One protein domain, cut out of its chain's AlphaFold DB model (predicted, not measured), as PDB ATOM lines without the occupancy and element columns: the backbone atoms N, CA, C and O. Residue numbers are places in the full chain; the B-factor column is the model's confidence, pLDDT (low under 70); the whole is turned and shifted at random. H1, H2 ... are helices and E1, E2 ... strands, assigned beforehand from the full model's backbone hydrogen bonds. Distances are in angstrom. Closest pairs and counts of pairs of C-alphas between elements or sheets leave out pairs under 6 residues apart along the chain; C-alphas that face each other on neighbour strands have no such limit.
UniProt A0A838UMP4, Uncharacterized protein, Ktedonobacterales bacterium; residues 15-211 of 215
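AT A GLANCE: This is residues 15 to 211 of the 215 residues of an uncharacterized protein of Ktedonobacterales bacterium (UniProt A0A838UMP4). Two long helices, H2 and H6, run side by side in opposite directions as a spine; at one end a small three-stranded sheet has H1 and the early part of H2 over one face. At the other end H3 packs across H6, and H5 turns off H6 at a corner, reaching toward small H4 at the far tip. The printed part has 197 residues, with eight named helices and three named strands in the order H1 E1 H2 H3 H4 H5 H6 H7 H8 E2 E3; it is mostly helix, and the sheet, E1 E3 E2, is antiparallel. The whole is loose, with a radius of gyration of the C-alphas of 23.1 A, and spans 77 by 39 by 25 A.

HOW THE PARTS SIT: Start at H1, residues 15 to 31, which is on the sheet of E1, residues 33 to 37, E3, residues 204 to 210, and E2, residues 190 to 197, at a height of 11.2 A over the sheet. H2, residues 38 to 70, is on the same face, at a height of 7.6 A, in two layers: helices on one face of a sheet. Look at N 34 and O 208, 2.8 A apart, for E1 and E3, and at N 191 and O 209, 2.8 A, for the hairpin E2 and E3. H3, residues 73 to 85, touches H2 about perpendicular, at 78 degrees, closest at the C-alphas of Val 66 and Val 76, 6.0 A. H4, residues 97 to 102, touches no helix. H5, residues 112 to 132, touches H3 at a shallow tilt of 12 degrees, opposite ways, closest at the C-alphas of Leu 75 and Leu 132, 6.9 A. H6, residues 136 to 163, touches H2 at a shallow tilt of 11 degrees, opposite ways, closest at the C-alphas of Ala 62 and Ala 149, 4.0 A. H5 and H6 only just touch, only at the corner, with 3 pairs of C-alphas within 8 A. H7, residues 167 to 173, touches H1, closest at the C-alphas of Asp 26 and Val 169, 6.0 A; H8, residues 176 to 182, only just touches H2, with 3 pairs. Every O i to N i+4 pair is within hydrogen-bond range in H1, H4, H5 and H7, against 27 of 29 in H2, 7 of 9 in H3, 23 of 24 in H6 and 1 of 3 in H8, where 2 of 4 O i to N i+3 pairs are.

IN THESE COORDINATES: Find C-alpha 15 at (121.841, 126.831, 176.377), where H1 begins. H2 runs 47.2 A to C-alpha 70 at (133.068, 134.267, 132.215), with a kink of 34 degrees near residue 45; H5 is 30.6 A long and H6 41.3 A. E3 ends at C-alpha 210, (110.573, 139.954, 156.804).

THE WHOLE: The farthest C-alphas, of Glu 98 and Ala 202, are 77.3 A apart. The printed part has no cut; the link from H3 to H4, 11 residues, is long. Residues 84 to 88 have pLDDT under 70.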
ATOM      1  N   HIS A  15     122.321 127.937 177.208       92.06
ATOM      2  CA  HIS A  15     121.841 126.831 176.377       92.06
ATOM      3  C   HIS A  15     120.368 127.018 175.974       92.06
ATOM      4  O   HIS A  15     120.043 126.932 174.790       92.06
ATOM      5  N   ARG A  16     119.493 127.374 176.927       94.12
ATOM      6  CA  ARG A  16     118.075 127.653 176.643       94.12
ATOM      7  C   ARG A  16     117.912 128.924 175.810       94.12
ATOM      8  O   ARG A  16     117.093 128.949 174.899       94.12
ATOM      9  N   ARG A  17     118.724 129.958 176.061       92.06
ATOM     10  CA  ARG A  17     118.701 131.203 175.280       92.06
ATOM     11  C   ARG A  17     119.068 130.953 173.817       92.06
ATOM     12  O   ARG A  17     118.368 131.446 172.941       92.06
ATOM     13  N   ARG A  18     120.121 130.170 173.548       91.56
ATOM     14  CA  ARG A  18     120.508 129.770 172.182       91.56
ATOM     15  C   ARG A  18     119.391 128.993 171.486       91.56
ATOM     16  O   ARG A  18     119.088 129.288 170.336       91.56
ATOM     17  N   ALA A  19     118.747 128.061 172.190       94.12
ATOM     18  CA  ALA A  19     117.605 127.322 171.655       94.12
ATOM     19  C   ALA A  19     116.407 128.242 171.350       94.12
ATOM     20  O   ALA A  19     115.830 128.156 170.273       94.12
ATOM     21  N   ALA A  20     116.072 129.171 172.250       94.06
ATOM     22  CA  ALA A  20     114.976 130.115 172.048       94.06
ATOM     23  C   ALA A  20     115.222 131.055 170.856       94.06
ATOM     24  O   ALA A  20     114.313 131.277 170.064       94.06
ATOM     25  N   ILE A  21     116.446 131.578 170.714       94.19
ATOM     26  CA  ILE A  21     116.835 132.411 169.566       94.19
ATOM     27  C   ILE A  21     116.685 131.611 168.272       94.19
ATOM     28  O   ILE A  21     116.012 132.075 167.359       94.19
ATOM     29  N   ARG A  22     117.239 130.392 168.218       95.50
ATOM     30  CA  ARG A  22     117.111 129.504 167.058       95.50
ATOM     31  C   ARG A  22     115.651 129.266 166.685       95.50
ATOM     32  O   ARG A  22     115.300 129.478 165.538       95.50
ATOM     33  N   ASN A  23     114.800 128.906 167.643       96.50
ATOM     34  CA  ASN A  23     113.393 128.614 167.365       96.50
ATOM     35  C   ASN A  23     112.636 129.838 166.822       96.50
ATOM     36  O   ASN A  23     111.784 129.694 165.952       96.50
ATOM     37  N   ILE A  24     112.946 131.045 167.315       96.69
ATOM     38  CA  ILE A  24     112.345 132.280 166.792       96.69
ATOM     39  C   ILE A  24     112.836 132.554 165.366       96.69
ATOM     40  O   ILE A  24     112.031 132.944 164.528       96.69
ATOM     41  N   ILE A  25     114.123 132.345 165.076       97.50
ATOM     42  CA  ILE A  25     114.671 132.534 163.724       97.50
ATOM     43  C   ILE A  25     114.105 131.491 162.755       97.50
ATOM     44  O   ILE A  25     113.699 131.852 161.656       97.50
ATOM     45  N   ASP A  26     114.019 130.225 163.170       97.44
ATOM     46  CA  ASP A  26     113.407 129.152 162.383       97.44
ATOM     47  C   ASP A  26     111.955 129.513 162.037       97.44
ATOM     48  O   ASP A  26     111.575 129.480 160.869       97.44
ATOM     49  N   GLY A  27     111.165 129.940 163.030       97.19
ATOM     50  CA  GLY A  27     109.791 130.399 162.812       97.19
ATOM     51  C   GLY A  27     109.707 131.618 161.891       97.19
ATOM     52  O   GLY A  27     108.858 131.651 161.005       97.19
ATOM     53  N   LEU A  28     110.614 132.588 162.051       97.44
ATOM     54  CA  LEU A  28     110.678 133.787 161.212       97.44
ATOM     55  C   LEU A  28     110.969 133.434 159.756       97.44
ATOM     56  O   LEU A  28     110.333 133.985 158.869       97.44
ATOM     57  N   ILE A  29     111.912 132.533 159.493       96.19
ATOM     58  CA  ILE A  29     112.249 132.148 158.120       96.19
ATOM     59  C   ILE A  29     111.107 131.322 157.518       96.19
ATOM     60  O   ILE A  29     110.693 131.588 156.392       96.19
ATOM     61  N   LEU A  30     110.555 130.353 158.257       95.62
ATOM     62  CA  LEU A  30     109.495 129.473 157.752       95.62
ATOM     63  C   LEU A  30     108.194 130.225 157.471       95.62
ATOM     64  O   LEU A  30     107.650 130.094 156.375       95.62
ATOM     65  N   HIS A  31     107.729 131.030 158.425       95.75
ATOM     66  CA  HIS A  31     106.423 131.695 158.378       95.75
ATOM     67  C   HIS A  31     106.498 133.175 158.000       95.75
ATOM     68  O   HIS A  31     105.478 133.859 157.990       95.75
ATOM     69  N   GLU A  32     107.700 133.681 157.725       95.62
ATOM     70  CA  GLU A  32     107.991 135.072 157.335       95.62
ATOM     71  C   GLU A  32     107.697 136.119 158.416       95.62
ATOM     72  O   GLU A  32     108.104 137.276 158.302       95.62
ATOM     73  N   HIS A  33     107.072 135.707 159.520       96.50
ATOM     74  CA  HIS A  33     106.854 136.507 160.708       96.50
ATOM     75  C   HIS A  33     106.771 135.644 161.975       96.50
ATOM     76  O   HIS A  33     106.418 134.467 161.946       96.50
ATOM     77  N   VAL A  34     107.061 136.261 163.121       97.25
ATOM     78  CA  VAL A  34     106.852 135.706 164.461       97.25
ATOM     79  C   VAL A  34     106.336 136.801 165.382       97.25
ATOM     80  O   VAL A  34     106.934 137.871 165.509       97.25
ATOM     81  N   THR A  35     105.249 136.512 166.092       96.69
ATOM     82  CA  THR A  35     104.737 137.388 167.149       96.69
ATOM     83  C   THR A  35     105.378 137.016 168.484       96.69
ATOM     84  O   THR A  35     105.277 135.885 168.956       96.69
ATOM     85  N   THR A  36     106.071 137.962 169.110       95.75
ATOM     86  CA  THR A  36     106.787 137.768 170.377       95.75
ATOM     87  C   THR A  36     106.807 139.061 171.192       95.75
ATOM     88  O   THR A  36     106.120 140.016 170.853       95.75
ATOM     89  N   THR A  37     107.538 139.117 172.305       95.56
ATOM     90  CA  THR A  37     107.679 140.372 173.060       95.56
ATOM     91  C   THR A  37     108.683 141.306 172.388       95.56
ATOM     92  O   THR A  37     109.646 140.845 171.773       95.56
ATOM     93  N   VAL A  38     108.526 142.623 172.548       95.56
ATOM     94  CA  VAL A  38     109.456 143.630 171.993       95.56
ATOM     95  C   VAL A  38     110.903 143.333 172.399       95.56
ATOM     96  O   VAL A  38     111.815 143.409 171.575       95.56
ATOM     97  N   ALA A  39     111.118 142.941 173.658       93.00
ATOM     98  CA  ALA A  39     112.436 142.579 174.169       93.00
ATOM     99  C   ALA A  39     113.040 141.375 173.423       93.00
ATOM    100  O   ALA A  39     114.200 141.430 173.015       93.00
ATOM    101  N   ARG A  40     112.255 140.309 173.194       93.62
ATOM    102  CA  ARG A  40     112.703 139.122 172.445       93.62
ATOM    103  C   ARG A  40     112.938 139.434 170.970       93.62
ATOM    104  O   ARG A  40     113.954 139.005 170.437       93.62
ATOM    105  N   ALA A  41     112.059 140.209 170.337       95.75
ATOM    106  CA  ALA A  41     112.217 140.612 168.942       95.75
ATOM    107  C   ALA A  41     113.541 141.368 168.733       95.75
ATOM    108  O   ALA A  41     114.354 140.964 167.908       95.75
ATOM    109  N   LYS A  42     113.816 142.387 169.562       94.25
ATOM    110  CA  LYS A  42     115.078 143.152 169.519       94.25
ATOM    111  C   LYS A  42     116.311 142.294 169.822       94.25
ATOM    112  O   LYS A  42     117.377 142.545 169.272       94.25
ATOM    113  N   ALA A  43     116.180 141.298 170.699       92.50
ATOM    114  CA  ALA A  43     117.263 140.373 171.030       92.50
ATOM    115  C   ALA A  43     117.635 139.448 169.859       92.50
ATOM    116  O   ALA A  43     118.808 139.128 169.677       92.50
ATOM    117  N   VAL A  44     116.637 139.000 169.092       94.50
ATOM    118  CA  VAL A  44     116.811 138.038 167.992       94.50
ATOM    119  C   VAL A  44     117.184 138.722 166.679       94.50
ATOM    120  O   VAL A  44     117.923 138.138 165.889       94.50
ATOM    121  N   GLN A  45     116.726 139.959 166.462       94.94
ATOM    122  CA  GLN A  45     116.864 140.675 165.192       94.94
ATOM    123  C   GLN A  45     118.294 140.650 164.637       94.94
ATOM    124  O   GLN A  45     118.496 140.254 163.498       94.94
ATOM    125  N   GLY A  46     119.298 140.990 165.450       93.81
ATOM    126  CA  GLY A  46     120.688 141.037 164.985       93.81
ATOM    127  C   GLY A  46     121.239 139.686 164.512       93.81
ATOM    128  O   GLY A  46     122.050 139.645 163.590       93.81
ATOM    129  N   GLU A  47     120.798 138.578 165.114       93.75
ATOM    130  CA  GLU A  47     121.201 137.238 164.676       93.75
ATOM    131  C   GLU A  47     120.437 136.817 163.414       93.75
ATOM    132  O   GLU A  47     121.048 136.282 162.491       93.75
ATOM    133  N   ALA A  48     119.137 137.119 163.329       96.06
ATOM    134  CA  ALA A  48     118.337 136.866 162.131       96.06
ATOM    135  C   ALA A  48     118.908 137.601 160.905       96.06
ATOM    136  O   ALA A  48     119.177 136.977 159.880       96.06
ATOM    137  N   GLU A  49     119.189 138.901 161.047       96.19
ATOM    138  CA  GLU A  49     119.835 139.734 160.023       96.19
ATOM    139  C   GLU A  49     121.176 139.142 159.584       96.19
ATOM    140  O   GLU A  49     121.464 139.060 158.393       96.19
ATOM    141  N   ARG A  50     121.999 138.675 160.534       95.81
ATOM    142  CA  ARG A  50     123.294 138.052 160.234       95.81
ATOM    143  C   ARG A  50     123.135 136.773 159.416       95.81
ATOM    144  O   ARG A  50     123.887 136.592 158.461       95.81
ATOM    145  N   MET A  51     122.204 135.894 159.790       95.94
ATOM    146  CA  MET A  51     121.972 134.626 159.086       95.94
ATOM    147  C   MET A  51     121.471 134.864 157.660       95.94
ATOM    148  O   MET A  51     122.015 134.275 156.725       95.94
ATOM    149  N   ILE A  52     120.516 135.782 157.486       96.25
ATOM    150  CA  ILE A  52     120.004 136.177 156.168       96.25
ATOM    151  C   ILE A  52     121.122 136.792 155.318       96.25
ATOM    152  O   ILE A  52     121.365 136.365 154.192       96.25
ATOM    153  N   ALA A  53     121.895 137.714 155.892       96.00
ATOM    154  CA  ALA A  53     122.997 138.356 155.189       96.00
ATOM    155  C   ALA A  53     124.108 137.376 154.776       96.00
ATOM    156  O   ALA A  53     124.767 137.586 153.763       96.00
ATOM    157  N   LEU A  54     124.377 136.330 155.566       95.50
ATOM    158  CA  LEU A  54     125.351 135.294 155.202       95.50
ATOM    159  C   LEU A  54     124.887 134.479 153.994       95.50
ATOM    160  O   LEU A  54     125.711 134.201 153.125       95.50
ATOM    161  N   ALA A  55     123.601 134.128 153.931       94.62
ATOM    162  CA  ALA A  55     123.036 133.416 152.790       94.62
ATOM    163  C   ALA A  55     123.116 134.264 151.511       94.62
ATOM    164  O   ALA A  55     123.705 133.828 150.522       94.62
ATOM    165  N   ILE A  56     122.641 135.514 151.570       94.56
ATOM    166  CA  ILE A  56     122.625 136.430 150.418       94.56
ATOM    167  C   ILE A  56     124.043 136.729 149.934       94.56
ATOM    168  O   ILE A  56     124.352 136.530 148.762       94.56
ATOM    169  N   ARG A  57     124.953 137.126 150.835       93.56
ATOM    170  CA  ARG A  57     126.343 137.421 150.450       93.56
ATOM    171  C   ARG A  57     127.088 136.193 149.948       93.56
ATOM    172  O   ARG A  57     127.967 136.331 149.106       93.56
ATOM    173  N   GLY A  58     126.783 135.009 150.481       92.38
ATOM    174  CA  GLY A  58     127.355 133.755 149.998       92.38
ATOM    175  C   GLY A  58     127.044 133.540 148.520       92.38
ATOM    176  O   GLY A  58     127.957 133.288 147.737       92.38
ATOM    177  N   ARG A  59     125.778 133.736 148.141       91.50
ATOM    178  CA  ARG A  59     125.319 133.617 146.754       91.50
ATOM    179  C   ARG A  59     125.807 134.761 145.862       91.50
ATOM    180  O   ARG A  59     126.310 134.487 144.783       91.50
ATOM    181  N   GLN A  60     125.781 136.012 146.324       92.44
ATOM    182  CA  GLN A  60     126.346 137.149 145.575       92.44
ATOM    183  C   GLN A  60     127.831 136.956 145.257       92.44
ATOM    184  O   GLN A  60     128.258 137.234 144.144       92.44
ATOM    185  N   ARG A  61     128.626 136.456 146.214       92.31
ATOM    186  CA  ARG A  61     130.047 136.151 145.985       92.31
ATOM    187  C   ARG A  61     130.235 135.054 144.946       92.31
ATOM    188  O   ARG A  61     131.104 135.185 144.096       92.31
ATOM    189  N   ALA A  62     129.416 134.005 145.015       90.38
ATOM    190  CA  ALA A  62     129.425 132.928 144.035       90.38
ATOM    191  C   ALA A  62     129.116 133.460 142.624       90.38
ATOM    192  O   ALA A  62     129.884 133.210 141.699       90.38
ATOM    193  N   LEU A  63     128.053 134.257 142.478       90.19
ATOM    194  CA  LEU A  63     127.673 134.885 141.208       90.19
ATOM    195  C   LEU A  63     128.763 135.827 140.683       90.19
ATOM    196  O   LEU A  63     129.161 135.710 139.530       90.19
ATOM    197  N   ALA A  64     129.286 136.713 141.535       91.00
ATOM    198  CA  ALA A  64     130.329 137.668 141.166       91.00
ATOM    199  C   ALA A  64     131.614 136.971 140.697       91.00
ATOM    200  O   ALA A  64     132.215 137.397 139.718       91.00
ATOM    201  N   HIS A  65     132.002 135.878 141.356       90.94
ATOM    202  CA  HIS A  65     133.191 135.115 140.989       90.94
ATOM    203  C   HIS A  65     133.061 134.453 139.608       90.94
ATOM    204  O   HIS A  65     133.986 134.516 138.803       90.94
ATOM    205  N   VAL A  66     131.901 133.860 139.296       89.25
ATOM    206  CA  VAL A  66     131.664 133.306 137.950       89.25
ATOM    207  C   VAL A  66     131.585 134.422 136.909       89.25
ATOM    208  O   VAL A  66     132.170 134.292 135.836       89.25
ATOM    209  N   GLN A  67     130.911 135.528 137.231       90.38
ATOM    210  CA  GLN A  67     130.784 136.692 136.354       90.38
ATOM    211  C   GLN A  67     132.146 137.281 135.965       90.38
ATOM    212  O   GLN A  67     132.348 137.620 134.803       90.38
ATOM    213  N   GLU A  68     133.074 137.399 136.916       89.69
ATOM    214  CA  GLU A  68     134.422 137.931 136.689       89.69
ATOM    215  C   GLU A  68     135.214 137.092 135.676       89.69
ATOM    216  O   GLU A  68     135.929 137.639 134.841       89.69
ATOM    217  N   ILE A  69     135.049 135.767 135.716       87.50
ATOM    218  CA  ILE A  69     135.801 134.833 134.870       87.50
ATOM    219  C   ILE A  69     135.148 134.658 133.494       87.50
ATOM    220  O   ILE A  69     135.841 134.568 132.483       87.50
ATOM    221  N   VAL A  70     133.817 134.578 133.444       85.19
ATOM    222  CA  VAL A  70     133.068 134.267 132.215       85.19
ATOM    223  C   VAL A  70     132.716 135.531 131.425       85.19
ATOM    224  O   VAL A  70     132.568 135.467 130.207       85.19
ATOM    225  N   GLY A  71     132.577 136.680 132.089       84.44
ATOM    226  CA  GLY A  71     132.239 137.973 131.485       84.44
ATOM    227  C   GLY A  71     130.776 138.120 131.040       84.44
ATOM    228  O   GLY A  71     130.219 139.212 131.147       84.44
ATOM    229  N   ASP A  72     130.123 137.046 130.590       84.12
ATOM    230  CA  ASP A  72     128.713 137.044 130.176       84.12
ATOM    231  C   ASP A  72     127.773 136.652 131.329       84.12
ATOM    232  O   ASP A  72     127.800 135.523 131.829       84.12
ATOM    233  N   ALA A  73     126.890 137.580 131.710       82.75
ATOM    234  CA  ALA A  73     125.909 137.389 132.775       82.75
ATOM    235  C   ALA A  73     124.869 136.308 132.474       82.75
ATOM    236  O   ALA A  73     124.393 135.640 133.394       82.75
ATOM    237  N   ASN A  74     124.557 136.071 131.198       85.19
ATOM    238  CA  ASN A  74     123.566 135.066 130.811       85.19
ATOM    239  C   ASN A  74     124.063 133.634 131.044       85.19
ATOM    240  O   ASN A  74     123.261 132.704 131.122       85.19
ATOM    241  N   LEU A  75     125.380 133.444 131.168       83.69
ATOM    242  CA  LEU A  75     125.996 132.133 131.362       83.69
ATOM    243  C   LEU A  75     126.172 131.766 132.839       83.69
ATOM    244  O   LEU A  75     126.349 130.591 133.148       83.69
ATOM    245  N   VAL A  76     126.085 132.730 133.760       84.00
ATOM    246  CA  VAL A  76     126.397 132.515 135.181       84.00
ATOM    247  C   VAL A  76     125.496 131.455 135.820       84.00
ATOM    248  O   VAL A  76     126.002 130.481 136.376       84.00
ATOM    249  N   LEU A  77     124.172 131.618 135.733       82.31
ATOM    250  CA  LEU A  77     123.223 130.665 136.323       82.31
ATOM    251  C   LEU A  77     123.305 129.276 135.658       82.31
ATOM    252  O   LEU A  77     123.499 128.306 136.392       82.31
ATOM    253  N   PRO A  78     123.293 129.148 134.311       84.38
ATOM    254  CA  PRO A  78     123.481 127.853 133.652       84.38
ATOM    255  C   PRO A  78     124.769 127.122 134.051       84.38
ATOM    256  O   PRO A  78     124.769 125.900 134.203       84.38
ATOM    257  N   LEU A  79     125.876 127.848 134.231       82.94
ATOM    258  CA  LEU A  79     127.154 127.256 134.633       82.94
ATOM    259  C   LEU A  79     127.143 126.782 136.089       82.94
ATOM    260  O   LEU A  79     127.699 125.723 136.389       82.94
ATOM    261  N   LEU A  80     126.497 127.528 136.988       79.75
ATOM    262  CA  LEU A  80     126.312 127.110 138.379       79.75
ATOM    263  C   LEU A  80     125.414 125.873 138.486       79.75
ATOM    264  O   LEU A  80     125.759 124.939 139.215       79.75
ATOM    265  N   ASP A  81     124.322 125.829 137.722       80.94
ATOM    266  CA  ASP A  81     123.420 124.676 137.669       80.94
ATOM    267  C   ASP A  81     124.146 123.434 137.139       80.94
ATOM    268  O   ASP A  81     124.097 122.365 137.755       80.94
ATOM    269  N   LEU A  82     124.931 123.588 136.065       77.88
ATOM    270  CA  LEU A  82     125.729 122.505 135.489       77.88
ATOM    271  C   LEU A  82     126.810 121.998 136.459       77.88
ATOM    272  O   LEU A  82     127.018 120.790 136.585       77.88
ATOM    273  N   ALA A  83     127.460 122.893 137.209       74.44
ATOM    274  CA  ALA A  83     128.357 122.502 138.298       74.44
ATOM    275  C   ALA A  83     127.614 121.835 139.471       74.44
ATOM    276  O   ALA A  83     128.231 121.116 140.265       74.44
ATOM    277  N   GLY A  84     126.303 122.067 139.591       69.38
ATOM    278  CA  GLY A  84     125.366 121.471 140.539       69.38
ATOM    279  C   GLY A  84     125.129 119.974 140.317       69.38
ATOM    280  O   GLY A  84     125.182 119.207 141.289       69.38
ATOM    281  N   GLU A  85     124.933 119.574 139.057       67.31
ATOM    282  CA  GLU A  85     124.439 118.253 138.630       67.31
ATOM    283  C   GLU A  85     125.383 117.077 138.954       67.31
ATOM    284  O   GLU A  85     124.922 115.968 139.217       67.31
ATOM    285  N   ALA A  86     126.697 117.294 138.997       55.59
ATOM    286  CA  ALA A  86     127.700 116.378 139.551       55.59
ATOM    287  C   ALA A  86     129.061 117.088 139.560       55.59
ATOM    288  O   ALA A  86     129.261 118.027 138.798       55.59
ATOM    289  N   ASN A  87     130.024 116.622 140.365       63.53
ATOM    290  CA  ASN A  87     131.422 117.084 140.323       63.53
ATOM    291  C   ASN A  87     132.091 116.697 138.985       63.53
ATOM    292  O   ASN A  87     132.909 115.782 138.925       63.53
ATOM    293  N   PHE A  88     131.694 117.350 137.904       67.88
ATOM    294  CA  PHE A  88     132.153 117.116 136.546       67.88
ATOM    295  C   PHE A  88     133.456 117.891 136.309       67.88
ATOM    296  O   PHE A  88     133.581 119.051 136.706       67.88
ATOM    297  N   HIS A  89     134.445 117.230 135.705       73.00
ATOM    298  CA  HIS A  89     135.600 117.868 135.066       73.00
ATOM    299  C   HIS A  89     135.554 117.561 133.571       73.00
ATOM    300  O   HIS A  89     135.172 116.450 133.199       73.00
ATOM    301  N   LEU A  90     136.014 118.488 132.732       73.69
ATOM    302  CA  LEU A  90     136.162 118.247 131.292       73.69
ATOM    303  C   LEU A  90     137.073 117.049 130.996       73.69
ATOM    304  O   LEU A  90     136.741 116.234 130.137       73.69
ATOM    305  N   ASP A  91     138.126 116.869 131.793       77.31
ATOM    306  CA  ASP A  91     139.064 115.744 131.679       77.31
ATOM    307  C   ASP A  91     138.556 114.457 132.356       77.31
ATOM    308  O   ASP A  91     139.288 113.482 132.492       77.31
ATOM    309  N   THR A  92     137.309 114.431 132.845       81.31
ATOM    310  CA  THR A  92     136.751 113.196 133.411       81.31
ATOM    311  C   THR A  92     136.563 112.184 132.292       81.31
ATOM    312  O   THR A  92     135.942 112.498 131.277       81.31
ATOM    313  N   GLU A  93     137.028 110.962 132.524       84.62
ATOM    314  CA  GLU A  93     136.825 109.813 131.648       84.62
ATOM    315  C   GLU A  93     136.223 108.643 132.430       84.62
ATOM    316  O   GLU A  93     136.401 108.499 133.647       84.62
ATOM    317  N   VAL A  94     135.458 107.804 131.730       86.50
ATOM    318  CA  VAL A  94     134.889 106.587 132.311       86.50
ATOM    319  C   VAL A  94     135.873 105.449 132.090       86.50
ATOM    320  O   VAL A  94     135.913 104.873 131.009       86.50
ATOM    321  N   LEU A  95     136.624 105.133 133.144       89.44
ATOM    322  CA  LEU A  95     137.605 104.050 133.135       89.44
ATOM    323  C   LEU A  95     136.958 102.693 132.837       89.44
ATOM    324  O   LEU A  95     135.923 102.354 133.432       89.44
ATOM    325  N   THR A  96     137.623 101.900 132.003       92.94
ATOM    326  CA  THR A  96     137.287 100.496 131.741       92.94
ATOM    327  C   THR A  96     137.518  99.628 132.981       92.94
ATOM    328  O   THR A  96     138.189 100.027 133.933       92.94
ATOM    329  N   ASN A  97     136.963  98.411 133.015       91.81
ATOM    330  CA  ASN A  97     137.191  97.506 134.149       91.81
ATOM    331  C   ASN A  97     138.668  97.105 134.304       91.81
ATOM    332  O   ASN A  97     139.117  96.919 135.434       91.81
ATOM    333  N   GLU A  98     139.419  97.044 133.205       91.94
ATOM    334  CA  GLU A  98     140.861  96.785 133.210       91.94
ATOM    335  C   GLU A  98     141.625  97.963 133.827       91.94
ATOM    336  O   GLU A  98     142.368  97.792 134.795       91.94
ATOM    337  N   GLU A  99     141.353  99.186 133.368       92.38
ATOM    338  CA  GLU A  99     141.954 100.409 133.917       92.38
ATOM    339  C   GLU A  99     141.605 100.614 135.396       92.38
ATOM    340  O   GLU A  99     142.443 101.033 136.193       92.38
ATOM    341  N   ARG A 100     140.370 100.283 135.802       91.81
ATOM    342  CA  ARG A 100     139.927 100.342 137.207       91.81
ATOM    343  C   ARG A 100     140.703  99.385 138.103       91.81
ATOM    344  O   ARG A 100     140.917  99.733 139.265       91.81
ATOM    345  N   ALA A 101     141.081  98.214 137.592       92.12
ATOM    346  CA  ALA A 101     141.888  97.229 138.304       92.12
ATOM    347  C   ALA A 101     143.371  97.634 138.365       92.12
ATOM    348  O   ALA A 101     144.042  97.329 139.345       92.12
ATOM    349  N   ALA A 102     143.857  98.369 137.360       94.50
ATOM    350  CA  ALA A 102     145.236  98.854 137.280       94.50
ATOM    351  C   ALA A 102     145.539 100.081 138.171       94.50
ATOM    352  O   ALA A 102     146.698 100.474 138.315       94.50
ATOM    353  N   LEU A 103     144.528 100.712 138.781       91.81
ATOM    354  CA  LEU A 103     144.731 101.839 139.699       91.81
ATOM    355  C   LEU A 103     145.523 101.419 140.949       91.81
ATOM    356  O   LEU A 103     145.286 100.352 141.509       91.81
ATOM    357  N   LYS A 104     146.348 102.336 141.489       93.31
ATOM    358  CA  LYS A 104     147.030 102.176 142.799       93.31
ATOM    359  C   LYS A 104     146.079 101.688 143.903       93.31
ATOM    360  O   LYS A 104     146.479 100.920 144.772       93.31
ATOM    361  N   TYR A 105     144.834 102.159 143.859       92.81
ATOM    362  CA  TYR A 105     143.731 101.657 144.669       92.81
ATOM    363  C   TYR A 105     142.619 101.186 143.720       92.81
ATOM    364  O   TYR A 105     141.897 102.036 143.181       92.81
ATOM    365  N   PRO A 106     142.507  99.867 143.468       89.81
ATOM    366  CA  PRO A 106     141.610  99.343 142.451       89.81
ATOM    367  C   PRO A 106     140.149  99.587 142.820       89.81
ATOM    368  O   PRO A 106     139.735  99.447 143.974       89.81
ATOM    369  N   LYS A 107     139.350  99.969 141.824       92.12
ATOM    370  CA  LYS A 107     137.907 100.192 141.986       92.12
ATOM    371  C   LYS A 107     137.143  98.931 141.580       92.12
ATOM    372  O   LYS A 107     137.534  98.294 140.605       92.12
ATOM    373  N   PRO A 108     136.019  98.601 142.243       93.44
ATOM    374  CA  PRO A 108     135.228  97.434 141.869       93.44
ATOM    375  C   PRO A 108     134.762  97.541 140.408       93.44
ATOM    376  O   PRO A 108     134.470  98.664 139.948       93.44
ATOM    377  N   PRO A 109     134.689  96.412 139.680       93.56
ATOM    378  CA  PRO A 109     134.205  96.402 138.309       93.56
ATOM    379  C   PRO A 109     132.737  96.826 138.271       93.56
ATOM    380  O   PRO A 109     131.971  96.607 139.211       93.56
ATOM    381  N   ILE A 110     132.347  97.455 137.172       93.50
ATOM    382  CA  ILE A 110     130.962  97.844 136.913       93.50
ATOM    383  C   ILE A 110     130.434  97.099 135.690       93.50
ATOM    384  O   ILE A 110     131.193  96.700 134.806       93.50
ATOM    385  N   ARG A 111     129.113  96.890 135.655       94.94
ATOM    386  CA  ARG A 111     128.440  96.271 134.505       94.94
ATOM    387  C   ARG A 111     128.656  97.127 133.257       94.94
ATOM    388  O   ARG A 111     128.686  98.353 133.356       94.94
ATOM    389  N   ARG A 112     128.738  96.482 132.092       91.81
ATOM    390  CA  ARG A 112     128.910  97.157 130.799       91.81
ATOM    391  C   ARG A 112     127.833  98.220 130.558       91.81
ATOM    392  O   ARG A 112     128.174  99.356 130.262       91.81
ATOM    393  N   GLU A 113     126.571  97.890 130.819       93.75
ATOM    394  CA  GLU A 113     125.430  98.819 130.727       93.75
ATOM    395  C   GLU A 113     125.639 100.093 131.563       93.75
ATOM    396  O   GLU A 113     125.410 101.207 131.099       93.75
ATOM    397  N   VAL A 114     126.144  99.940 132.792       92.00
ATOM    398  CA  VAL A 114     126.427 101.063 133.698       92.00
ATOM    399  C   VAL A 114     127.605 101.898 133.187       92.00
ATOM    400  O   VAL A 114     127.619 103.110 133.392       92.00
ATOM    401  N   MET A 115     128.597 101.282 132.534       90.38
ATOM    402  CA  MET A 115     129.704 102.017 131.903       90.38
ATOM    403  C   MET A 115     129.208 102.863 130.743       90.38
ATOM    404  O   MET A 115     129.482 104.058 130.700       90.38
ATOM    405  N   GLU A 116     128.453 102.243 129.838       91.00
ATOM    406  CA  GLU A 116     127.903 102.905 128.660       91.00
ATOM    407  C   GLU A 116     126.980 104.055 129.072       91.00
ATOM    408  O   GLU A 116     127.087 105.145 128.516       91.00
ATOM    409  N   GLN A 117     126.143 103.866 130.101       91.19
ATOM    410  CA  GLN A 117     125.320 104.946 130.646       91.19
ATOM    411  C   GLN A 117     126.180 106.106 131.158       91.19
ATOM    412  O   GLN A 117     125.935 107.255 130.809       91.19
ATOM    413  N   LYS A 118     127.234 105.819 131.933       89.31
ATOM    414  CA  LYS A 118     128.142 106.862 132.430       89.31
ATOM    415  C   LYS A 118     128.861 107.600 131.304       89.31
ATOM    416  O   LYS A 118     129.097 108.797 131.438       89.31
ATOM    417  N   GLN A 119     129.229 106.905 130.227       90.50
ATOM    418  CA  GLN A 119     129.856 107.516 129.053       90.50
ATOM    419  C   GLN A 119     128.879 108.441 128.325       90.50
ATOM    420  O   GLN A 119     129.259 109.560 127.990       90.50
ATOM    421  N   ARG A 120     127.619 108.017 128.153       89.75
ATOM    422  CA  ARG A 120     126.546 108.856 127.593       89.75
ATOM    423  C   ARG A 120     126.306 110.095 128.453       89.75
ATOM    424  O   ARG A 120     126.421 111.203 127.946       89.75
ATOM    425  N   ASP A 121     126.112 109.924 129.763       88.31
ATOM    426  CA  ASP A 121     125.903 111.037 130.702       88.31
ATOM    427  C   ASP A 121     127.062 112.049 130.660       88.31
ATOM    428  O   ASP A 121     126.867 113.261 130.755       88.31
ATOM    429  N   LEU A 122     128.297 111.551 130.542       86.44
ATOM    430  CA  LEU A 122     129.495 112.378 130.455       86.44
ATOM    431  C   LEU A 122     129.562 113.145 129.125       86.44
ATOM    432  O   LEU A 122     129.886 114.334 129.130       86.44
ATOM    433  N   ALA A 123     129.253 112.482 128.009       87.88
ATOM    434  CA  ALA A 123     129.215 113.095 126.685       87.88
ATOM    435  C   ALA A 123     128.131 114.179 126.601       87.88
ATOM    436  O   ALA A 123     128.418 115.291 126.156       87.88
ATOM    437  N   ASP A 124     126.936 113.908 127.128       88.25
ATOM    438  CA  ASP A 124     125.824 114.862 127.175       88.25
ATOM    439  C   ASP A 124     126.199 116.123 127.963       88.25
ATOM    440  O   ASP A 124     125.921 117.244 127.531       88.25
ATOM    441  N   ARG A 125     126.887 115.970 129.102       85.88
ATOM    442  CA  ARG A 125     127.379 117.104 129.906       85.88
ATOM    443  C   ARG A 125     128.439 117.919 129.169       85.88
ATOM    444  O   ARG A 125     128.336 119.146 129.153       85.88
ATOM    445  N   LYS A 126     129.420 117.262 128.530       85.25
ATOM    446  CA  LYS A 126     130.424 117.936 127.679       85.25
ATOM    447  C   LYS A 126     129.731 118.725 126.569       85.25
ATOM    448  O   LYS A 126     130.030 119.898 126.371       85.25
ATOM    449  N   GLN A 127     128.753 118.115 125.905       86.94
ATOM    450  CA  GLN A 127     128.003 118.755 124.831       86.94
ATOM    451  C   GLN A 127     127.185 119.955 125.331       86.94
ATOM    452  O   GLN A 127     127.176 120.992 124.675       86.94
ATOM    453  N   ARG A 128     126.516 119.855 126.488       86.19
ATOM    454  CA  ARG A 128     125.800 120.989 127.109       86.19
ATOM    455  C   ARG A 128     126.742 122.149 127.425       86.19
ATOM    456  O   ARG A 128     126.417 123.285 127.104       86.19
ATOM    457  N   LEU A 129     127.911 121.866 127.998       83.06
ATOM    458  CA  LEU A 129     128.898 122.896 128.322       83.06
ATOM    459  C   LEU A 129     129.438 123.586 127.060       83.06
ATOM    460  O   LEU A 129     129.491 124.810 127.016       83.06
ATOM    461  N   LEU A 130     129.756 122.824 126.011       83.69
ATOM    462  CA  LEU A 130     130.230 123.374 124.734       83.69
ATOM    463  C   LEU A 130     129.141 124.137 123.958       83.69
ATOM    464  O   LEU A 130     129.453 125.011 123.153       83.69
ATOM    465  N   LYS A 131     127.853 123.854 124.204       86.25
ATOM    466  CA  LYS A 131     126.747 124.687 123.696       86.25
ATOM    467  C   LYS A 131     126.706 126.062 124.366       86.25
ATOM    468  O   LYS A 131     126.322 127.027 123.715       86.25
ATOM    469  N   LEU A 132     127.072 126.143 125.648       82.50
ATOM    470  CA  LEU A 132     127.124 127.398 126.406       82.50
ATOM    471  C   LEU A 132     128.395 128.194 126.096       82.50
ATOM    472  O   LEU A 132     128.352 129.415 125.981       82.50
ATOM    473  N   VAL A 133     129.526 127.502 125.955       82.25
ATOM    474  CA  VAL A 133     130.847 128.114 125.829       82.25
ATOM    475  C   VAL A 133     131.537 127.617 124.562       82.25
ATOM    476  O   VAL A 133     131.812 126.431 124.416       82.25
ATOM    477  N   LYS A 134     131.849 128.541 123.646       78.19
ATOM    478  CA  LYS A 134     132.374 128.226 122.303       78.19
ATOM    479  C   LYS A 134     133.809 127.677 122.288       78.19
ATOM    480  O   LYS A 134     134.194 127.057 121.305       78.19
ATOM    481  N   SER A 135     134.595 127.937 123.334       84.56
ATOM    482  CA  SER A 135     135.997 127.514 123.450       84.56
ATOM    483  C   SER A 135     136.177 126.529 124.602       84.56
ATOM    484  O   SER A 135     135.623 126.726 125.686       84.56
ATOM    485  N   GLU A 136     136.984 125.490 124.382       81.50
ATOM    486  CA  GLU A 136     137.304 124.490 125.402       81.50
ATOM    487  C   GLU A 136     138.062 125.101 126.590       81.50
ATOM    488  O   GLU A 136     137.777 124.766 127.740       81.50
ATOM    489  N   ASP A 137     138.956 126.063 126.346       82.44
ATOM    490  CA  ASP A 137     139.710 126.741 127.408       82.44
ATOM    491  C   ASP A 137     138.789 127.562 128.311       82.44
ATOM    492  O   ASP A 137     138.859 127.495 129.542       82.44
ATOM    493  N   THR A 138     137.849 128.286 127.703       83.25
ATOM    494  CA  THR A 138     136.830 129.035 128.441       83.25
ATOM    495  C   THR A 138     135.899 128.081 129.190       83.25
ATOM    496  O   THR A 138     135.500 128.381 130.311       83.25
ATOM    497  N   ALA A 139     135.596 126.905 128.630       82.50
ATOM    498  CA  ALA A 139     134.795 125.886 129.301       82.50
ATOM    499  C   ALA A 139     135.506 125.332 130.551       82.50
ATOM    500  O   ALA A 139     134.864 125.145 131.588       82.50
ATOM    501  N   ARG A 140     136.832 125.116 130.491       83.50
ATOM    502  CA  ARG A 140     137.651 124.709 131.651       83.50
ATOM    503  C   ARG A 140     137.636 125.775 132.740       83.50
ATOM    504  O   ARG A 140     137.347 125.455 133.895       83.50
ATOM    505  N   ALA A 141     137.897 127.027 132.368       83.69
ATOM    506  CA  ALA A 141     137.899 128.153 133.299       83.69
ATOM    507  C   ALA A 141     136.523 128.351 133.956       83.69
ATOM    508  O   ALA A 141     136.427 128.418 135.180       83.69
ATOM    509  N   ALA A 142     135.454 128.341 133.157       83.75
ATOM    510  CA  ALA A 142     134.075 128.451 133.622       83.75
ATOM    511  C   ALA A 142     133.700 127.337 134.611       83.75
ATOM    512  O   ALA A 142     133.051 127.592 135.625       83.75
ATOM    513  N   LEU A 143     134.137 126.100 134.355       83.38
ATOM    514  CA  LEU A 143     133.861 124.966 135.233       83.38
ATOM    515  C   LEU A 143     134.641 125.047 136.553       83.38
ATOM    516  O   LEU A 143     134.095 124.694 137.599       83.38
ATOM    517  N   SER A 144     135.893 125.521 136.532       86.00
ATOM    518  CA  SER A 144     136.647 125.796 137.768       86.00
ATOM    519  C   SER A 144     135.956 126.880 138.589       86.00
ATOM    520  O   SER A 144     135.632 126.653 139.756       86.00
ATOM    521  N   ALA A 145     135.617 127.998 137.942       87.31
ATOM    522  CA  ALA A 145     134.916 129.124 138.550       87.31
ATOM    523  C   ALA A 145     133.599 128.693 139.202       87.31
ATOM    524  O   ALA A 145     133.331 129.000 140.361       87.31
ATOM    525  N   ALA A 146     132.781 127.913 138.491       86.12
ATOM    526  CA  ALA A 146     131.504 127.438 139.008       86.12
ATOM    527  C   ALA A 146     131.673 126.523 140.239       86.12
ATOM    528  O   ALA A 146     130.851 126.541 141.158       86.12
ATOM    529  N   ARG A 147     132.762 125.747 140.315       86.00
ATOM    530  CA  ARG A 147     133.069 124.897 141.481       86.00
ATOM    531  C   ARG A 147     133.553 125.704 142.674       86.00
ATOM    532  O   ARG A 147     133.144 125.421 143.800       86.00
ATOM    533  N   GLU A 148     134.402 126.693 142.438       88.44
ATOM    534  CA  GLU A 148     134.849 127.638 143.460       88.44
ATOM    535  C   GLU A 148     133.660 128.429 144.013       88.44
ATOM    536  O   GLU A 148     133.452 128.469 145.228       88.44
ATOM    537  N   ALA A 149     132.791 128.926 143.135       89.62
ATOM    538  CA  ALA A 149     131.532 129.570 143.488       89.62
ATOM    539  C   ALA A 149     130.629 128.653 144.331       89.62
ATOM    540  O   ALA A 149     130.154 129.048 145.402       89.62
ATOM    541  N   ARG A 150     130.477 127.382 143.938       87.06
ATOM    542  CA  ARG A 150     129.754 126.381 144.738       87.06
ATOM    543  C   ARG A 150     130.388 126.182 146.115       87.06
ATOM    544  O   ARG A 150     129.676 126.043 147.109       87.06
ATOM    545  N   ALA A 151     131.716 126.178 146.212       88.94
ATOM    546  CA  ALA A 151     132.408 126.066 147.493       88.94
ATOM    547  C   ALA A 151     132.133 127.277 148.404       88.94
ATOM    548  O   ALA A 151     131.942 127.095 149.612       88.94
ATOM    549  N   MET A 152     132.042 128.490 147.843       89.94
ATOM    550  CA  MET A 152     131.659 129.700 148.584       89.94
ATOM    551  C   MET A 152     130.246 129.578 149.167       89.94
ATOM    552  O   MET A 152     130.046 129.829 150.361       89.94
ATOM    553  N   GLU A 153     129.282 129.124 148.365       89.88
ATOM    554  CA  GLU A 153     127.902 128.925 148.814       89.88
ATOM    555  C   GLU A 153     127.798 127.806 149.864       89.88
ATOM    556  O   GLU A 153     127.153 127.967 150.903       89.88
ATOM    557  N   VAL A 154     128.512 126.692 149.666       90.81
ATOM    558  CA  VAL A 154     128.597 125.600 150.648       90.81
ATOM    559  C   VAL A 154     129.190 126.094 151.969       90.81
ATOM    560  O   VAL A 154     128.724 125.688 153.036       90.81
ATOM    561  N   ASN A 155     130.191 126.975 151.936       93.56
ATOM    562  CA  ASN A 155     130.767 127.561 153.143       93.56
ATOM    563  C   ASN A 155     129.753 128.451 153.887       93.56
ATOM    564  O   ASN A 155     129.566 128.300 155.100       93.56
ATOM    565  N   ALA A 156     129.028 129.312 153.166       94.12
ATOM    566  CA  ALA A 156     127.935 130.098 153.736       94.12
ATOM    567  C   ALA A 156     126.862 129.191 154.363       94.12
ATOM    568  O   ALA A 156     126.514 129.360 155.534       94.12
ATOM    569  N   ARG A 157     126.419 128.157 153.638       94.25
ATOM    570  CA  ARG A 157     125.436 127.175 154.114       94.25
ATOM    571  C   ARG A 157     125.900 126.449 155.372       94.25
ATOM    572  O   ARG A 157     125.140 126.344 156.331       94.25
ATOM    573  N   ARG A 158     127.158 125.999 155.417       94.56
ATOM    574  CA  ARG A 158     127.763 125.369 156.607       94.56
ATOM    575  C   ARG A 158     127.823 126.329 157.789       94.56
ATOM    576  O   ARG A 158     127.567 125.913 158.915       94.56
ATOM    577  N   THR A 159     128.145 127.596 157.541       95.62
ATOM    578  CA  THR A 159     128.211 128.624 158.585       95.62
ATOM    579  C   THR A 159     126.837 128.853 159.201       95.62
ATOM    580  O   THR A 159     126.710 128.800 160.423       95.62
ATOM    581  N   VAL A 160     125.796 129.006 158.379       96.19
ATOM    582  CA  VAL A 160     124.419 129.153 158.872       96.19
ATOM    583  C   VAL A 160     123.958 127.881 159.593       96.19
ATOM    584  O   VAL A 160     123.401 127.967 160.685       96.19
ATOM    585  N   MET A 161     124.264 126.695 159.061       95.62
ATOM    586  CA  MET A 161     123.844 125.410 159.638       95.62
ATOM    587  C   MET A 161     124.404 125.152 161.049       95.62
ATOM    588  O   MET A 161     123.781 124.442 161.838       95.62
ATOM    589  N   ARG A 162     125.546 125.759 161.410       94.56
ATOM    590  CA  ARG A 162     126.075 125.722 162.789       94.56
ATOM    591  C   ARG A 162     125.138 126.401 163.795       94.56
ATOM    592  O   ARG A 162     125.103 126.007 164.959       94.56
ATOM    593  N   HIS A 163     124.386 127.408 163.354       93.38
ATOM    594  CA  HIS A 163     123.452 128.175 164.181       93.38
ATOM    595  C   HIS A 163     122.014 127.645 164.038       93.38
ATOM    596  O   HIS A 163     121.332 127.425 165.048       93.38
ATOM    597  N   LEU A 164     121.600 127.375 162.795       94.44
ATOM    598  CA  LEU A 164     120.274 126.914 162.380       94.44
ATOM    599  C   LEU A 164     120.372 125.510 161.740       94.44
ATOM    600  O   LEU A 164     120.451 125.383 160.519       94.44
ATOM    601  N   PRO A 165     120.393 124.424 162.533       93.44
ATOM    602  CA  PRO A 165     120.541 123.059 162.019       93.44
ATOM    603  C   PRO A 165     119.302 122.529 161.275       93.44
ATOM    604  O   PRO A 165     119.364 121.457 160.671       93.44
ATOM    605  N   ASN A 166     118.170 123.238 161.329       95.94
ATOM    606  CA  ASN A 166     116.929 122.818 160.691       95.94
ATOM    607  C   ASN A 166     117.064 122.838 159.160       95.94
ATOM    608  O   ASN A 166     117.170 123.894 158.537       95.94
ATOM    609  N   LYS A 167     117.026 121.653 158.540       95.12
ATOM    610  CA  LYS A 167     117.217 121.500 157.091       95.12
ATOM    611  C   LYS A 167     116.149 122.222 156.271       95.12
ATOM    612  O   LYS A 167     116.489 122.756 155.224       95.12
ATOM    613  N   VAL A 168     114.901 122.261 156.741       96.50
ATOM    614  CA  VAL A 168     113.791 122.914 156.022       96.50
ATOM    615  C   VAL A 168     114.028 124.422 155.952       96.50
ATOM    616  O   VAL A 168     113.929 125.018 154.883       96.50
ATOM    617  N   VAL A 169     114.440 125.015 157.075       96.44
ATOM    618  CA  VAL A 169     114.814 126.435 157.174       96.44
ATOM    619  C   VAL A 169     115.978 126.752 156.245       96.44
ATOM    620  O   VAL A 169     115.915 127.719 155.494       96.44
ATOM    621  N   ILE A 170     117.026 125.921 156.258       95.88
ATOM    622  CA  ILE A 170     118.192 126.103 155.386       95.88
ATOM    623  C   ILE A 170     117.800 126.014 153.910       95.88
ATOM    624  O   ILE A 170     118.258 126.831 153.121       95.88
ATOM    625  N   THR A 171     116.962 125.050 153.526       95.12
ATOM    626  CA  THR A 171     116.505 124.921 152.137       95.12
ATOM    627  C   THR A 171     115.727 126.155 151.691       95.12
ATOM    628  O   THR A 171     116.009 126.657 150.612       95.12
ATOM    629  N   LYS A 172     114.820 126.687 152.525       95.62
ATOM    630  CA  LYS A 172     114.098 127.932 152.216       95.62
ATOM    631  C   LYS A 172     115.045 129.133 152.131       95.62
ATOM    632  O   LYS A 172     114.952 129.921 151.205       95.62
ATOM    633  N   LEU A 173     115.973 129.267 153.076       95.50
ATOM    634  CA  LEU A 173     116.882 130.413 153.147       95.50
ATOM    635  C   LEU A 173     117.847 130.501 151.951       95.50
ATOM    636  O   LEU A 173     118.222 131.597 151.547       95.50
ATOM    637  N   PHE A 174     118.274 129.355 151.416       94.06
ATOM    638  CA  PHE A 174     119.168 129.266 150.255       94.06
ATOM    639  C   PHE A 174     118.411 129.046 148.935       94.06
ATOM    640  O   PHE A 174     119.033 128.753 147.915       94.06
ATOM    641  N   SER A 175     117.081 129.162 148.936       93.00
ATOM    642  CA  SER A 175     116.295 128.982 147.721       93.00
ATOM    643  C   SER A 175     116.480 130.174 146.761       93.00
ATOM    644  O   SER A 175     116.743 131.293 147.223       93.00
ATOM    645  N   PRO A 176     116.383 129.968 145.433       90.44
ATOM    646  CA  PRO A 176     116.425 131.062 144.458       90.44
ATOM    647  C   PRO A 176     115.393 132.152 144.753       90.44
ATOM    648  O   PRO A 176     115.737 133.330 144.771       90.44
ATOM    649  N   GLU A 177     114.176 131.754 145.120       91.75
ATOM    650  CA  GLU A 177     113.064 132.670 145.382       91.75
ATOM    651  C   GLU A 177     113.348 133.562 146.599       91.75
ATOM    652  O   GLU A 177     113.004 134.742 146.612       91.75
ATOM    653  N   PHE A 178     113.993 133.019 147.641       93.69
ATOM    654  CA  PHE A 178     114.391 133.816 148.801       93.69
ATOM    655  C   PHE A 178     115.509 134.799 148.448       93.69
ATOM    656  O   PHE A 178     115.506 135.936 148.919       93.69
ATOM    657  N   PHE A 179     116.469 134.377 147.626       92.50
ATOM    658  CA  PHE A 179     117.571 135.231 147.201       92.50
ATOM    659  C   PHE A 179     117.086 136.427 146.375       92.50
ATOM    660  O   PHE A 179     117.407 137.560 146.726       92.50
ATOM    661  N   GLU A 180     116.270 136.193 145.345       91.50
ATOM    662  CA  GLU A 180     115.751 137.233 144.439       91.50
ATOM    663  C   GLU A 180     115.027 138.359 145.193       91.50
ATOM    664  O   GLU A 180     115.196 139.541 144.893       91.50
ATOM    665  N   ARG A 181     114.285 138.015 146.254       91.94
ATOM    666  CA  ARG A 181     113.575 138.978 147.118       91.94
ATOM    667  C   ARG A 181     114.498 139.985 147.817       91.94
ATOM    668  O   ARG A 181     114.095 141.121 148.094       91.94
ATOM    669  N   PHE A 182     115.722 139.573 148.143       93.69
ATOM    670  CA  PHE A 182     116.645 140.347 148.977       93.69
ATOM    671  C   PHE A 182     117.987 140.660 148.310       93.69
ATOM    672  O   PHE A 182     118.825 141.301 148.941       93.69
ATOM    673  N   GLU A 183     118.192 140.263 147.056       90.38
ATOM    674  CA  GLU A 183     119.454 140.426 146.329       90.38
ATOM    675  C   GLU A 183     119.941 141.880 146.309       90.38
ATOM    676  O   GLU A 183     121.115 142.152 146.551       90.38
ATOM    677  N   THR A 184     119.038 142.829 146.074       91.00
ATOM    678  CA  THR A 184     119.370 144.257 145.969       91.00
ATOM    679  C   THR A 184     119.500 144.955 147.327       91.00
ATOM    680  O   THR A 184     119.858 146.133 147.396       91.00
ATOM    681  N   ARG A 185     119.212 144.257 148.435       92.38
ATOM    682  CA  ARG A 185     119.228 144.831 149.786       92.38
ATOM    683  C   ARG A 185     120.569 144.604 150.474       92.38
ATOM    684  O   ARG A 185     120.980 143.478 150.718       92.38
ATOM    685  N   ASN A 186     121.180 145.697 150.931       89.12
ATOM    686  CA  ASN A 186     122.436 145.683 151.696       89.12
ATOM    687  C   ASN A 186     122.250 145.530 153.223       89.12
ATOM    688  O   ASN A 186     123.207 145.674 153.985       89.12
ATOM    689  N   GLY A 187     121.034 145.239 153.692       91.12
ATOM    690  CA  GLY A 187     120.707 145.057 155.109       91.12
ATOM    691  C   GLY A 187     119.268 145.446 155.440       91.12
ATOM    692  O   GLY A 187     118.551 145.975 154.592       91.12
ATOM    693  N   GLY A 188     118.851 145.187 156.683       93.94
ATOM    694  CA  GLY A 188     117.485 145.467 157.119       93.94
ATOM    695  C   GLY A 188     116.497 144.510 156.464       93.94
ATOM    696  O   GLY A 188     115.525 144.942 155.850       93.94
ATOM    697  N   TYR A 189     116.771 143.211 156.554       95.88
ATOM    698  CA  TYR A 189     115.916 142.155 156.002       95.88
ATOM    699  C   TYR A 189     114.663 141.924 156.849       95.88
ATOM    700  O   TYR A 189     113.676 141.359 156.379       95.88
ATOM    701  N   THR A 190     114.689 142.383 158.099       96.75
ATOM    702  CA  THR A 190     113.622 142.232 159.079       96.75
ATOM    703  C   THR A 190     113.121 143.577 159.597       96.75
ATOM    704  O   THR A 190     113.852 144.564 159.698       96.75
ATOM    705  N   ARG A 191     111.853 143.605 160.001       95.94
ATOM    706  CA  ARG A 191     111.191 144.734 160.656       95.94
ATOM    707  C   ARG A 191     110.512 144.267 161.938       95.94
ATOM    708  O   ARG A 191     109.972 143.166 162.003       95.94
ATOM    709  N   ILE A 192     110.504 145.135 162.947       96.88
ATOM    710  CA  ILE A 192     109.750 144.942 164.189       96.88
ATOM    711  C   ILE A 192     108.575 145.919 164.194       96.88
ATOM    712  O   ILE A 192     108.781 147.131 164.188       96.88
ATOM    713  N   ILE A 193     107.353 145.395 164.246       96.31
ATOM    714  CA  ILE A 193     106.114 146.172 164.363       96.31
ATOM    715  C   ILE A 193     105.527 145.920 165.751       96.31
ATOM    716  O   ILE A 193     105.286 144.774 166.117       96.31
ATOM    717  N   LYS A 194     105.303 146.967 166.552       96.81
ATOM    718  CA  LYS A 194     104.648 146.821 167.863       96.81
ATOM    719  C   LYS A 194     103.165 146.502 167.662       96.81
ATOM    720  O   LYS A 194     102.506 147.182 166.886       96.81
ATOM    721  N   THR A 195     102.646 145.496 168.363       94.56
ATOM    722  CA  THR A 195     101.261 145.012 168.186       94.56
ATOM    723  C   THR A 195     100.348 145.286 169.381       94.56
ATOM    724  O   THR A 195      99.156 145.022 169.303       94.56
ATOM    725  N   GLY A 196     100.885 145.820 170.483       94.44
ATOM    726  CA  GLY A 196     100.123 146.159 171.689       94.44
ATOM    727  C   GLY A 196     100.697 145.503 172.943       94.44
ATOM    728  O   GLY A 196     101.885 145.179 172.994       94.44
ATOM    729  N   ARG A 197      99.862 145.314 173.966       96.25
ATOM    730  CA  ARG A 197     100.232 144.629 175.213       96.25
ATOM    731  C   ARG A 197      99.506 143.297 175.322       96.25
ATOM    732  O   ARG A 197      98.348 143.185 174.931       96.25
ATOM    733  N   ARG A 198     100.192 142.286 175.848       95.38
ATOM    734  CA  ARG A 198      99.601 140.972 176.111       95.38
ATOM    735  C   ARG A 198      98.610 141.054 177.276       95.38
ATOM    736  O   ARG A 198      98.905 141.685 178.287       95.38
ATOM    737  N   GLN A 199      97.468 140.378 177.156       93.88
ATOM    738  CA  GLN A 199      96.569 140.174 178.293       93.88
ATOM    739  C   GLN A 199      97.188 139.185 179.292       93.88
ATOM    740  O   GLN A 199      97.646 138.111 178.902       93.88
ATOM    741  N   GLY A 200      97.230 139.564 180.570       93.75
ATOM    742  CA  GLY A 200      97.852 138.789 181.646       93.75
ATOM    743  C   GLY A 200      99.020 139.536 182.286       93.75
ATOM    744  O   GLY A 200      98.853 140.161 183.323       93.75
ATOM    745  N   ASP A 201     100.195 139.502 181.659       95.06
ATOM    746  CA  ASP A 201     101.428 140.103 182.195       95.06
ATOM    747  C   ASP A 201     101.723 141.517 181.658       95.06
ATOM    748  O   ASP A 201     102.772 142.083 181.957       95.06
ATOM    749  N   ALA A 202     100.828 142.076 180.834       94.06
ATOM    750  CA  ALA A 202     100.961 143.388 180.195       94.06
ATOM    751  C   ALA A 202     102.264 143.587 179.387       94.06
ATOM    752  O   ALA A 202     102.626 144.723 179.062       94.06
ATOM    753  N   SER A 203     102.949 142.500 179.010       94.25
ATOM    754  CA  SER A 203     104.191 142.550 178.238       94.25
ATOM    755  C   SER A 203     103.978 143.237 176.885       94.25
ATOM    756  O   SER A 203     103.033 142.914 176.161       94.25
ATOM    757  N   GLU A 204     104.884 144.143 176.496       96.56
ATOM    758  CA  GLU A 204     104.859 144.744 175.158       96.56
ATOM    759  C   GLU A 204     105.109 143.677 174.085       96.56
ATOM    760  O   GLU A 204     106.148 143.004 174.073       96.56
ATOM    761  N   MET A 205     104.168 143.553 173.157       97.38
ATOM    762  CA  MET A 205     104.193 142.608 172.050       97.38
ATOM    763  C   MET A 205     104.661 143.284 170.760       97.38
ATOM    764  O   MET A 205     104.440 144.474 170.518       97.38
ATOM    765  N   ALA A 206     105.322 142.499 169.920       97.19
ATOM    766  CA  ALA A 206     105.744 142.891 168.594       97.19
ATOM    767  C   ALA A 206     105.715 141.710 167.627       97.19
ATOM    768  O   ALA A 206     105.980 140.564 167.993       97.19
ATOM    769  N   ARG A 207     105.459 142.022 166.363       97.12
ATOM    770  CA  ARG A 207     105.657 141.138 165.225       97.12
ATOM    771  C   ARG A 207     107.036 141.420 164.636       97.12
ATOM    772  O   ARG A 207     107.300 142.534 164.190       97.12
ATOM    773  N   LEU A 208     107.921 140.432 164.689       97.31
ATOM    774  CA  LEU A 208     109.166 140.415 163.925       97.31
ATOM    775  C   LEU A 208     108.851 139.765 162.578       97.31
ATOM    776  O   LEU A 208     108.381 138.635 162.573       97.31
ATOM    777  N   GLN A 209     109.078 140.457 161.468       97.19
ATOM    778  CA  GLN A 209     108.730 139.971 160.128       97.19
ATOM    779  C   GLN A 209     109.811 140.294 159.106       97.19
ATOM    780  O   GLN A 209     110.608 141.207 159.325       97.19
ATOM    781  N   LEU A 210     109.819 139.570 157.992       96.50
ATOM    782  CA  LEU A 210     110.573 139.954 156.804       96.50
ATOM    783  C   LEU A 210     109.993 141.249 156.205       96.50
ATOM    784  O   LEU A 210     108.807 141.545 156.359       96.50
ATOM    785  N   VAL A 211     110.835 142.077 155.583       92.62
ATOM    786  CA  VAL A 211     110.415 143.412 155.101       92.62
ATOM    787  C   VAL A 211     109.388 143.359 153.969       92.62
ATOM    788  O   VAL A 211     108.592 144.283 153.828       92.62
TER     789      VAL A 211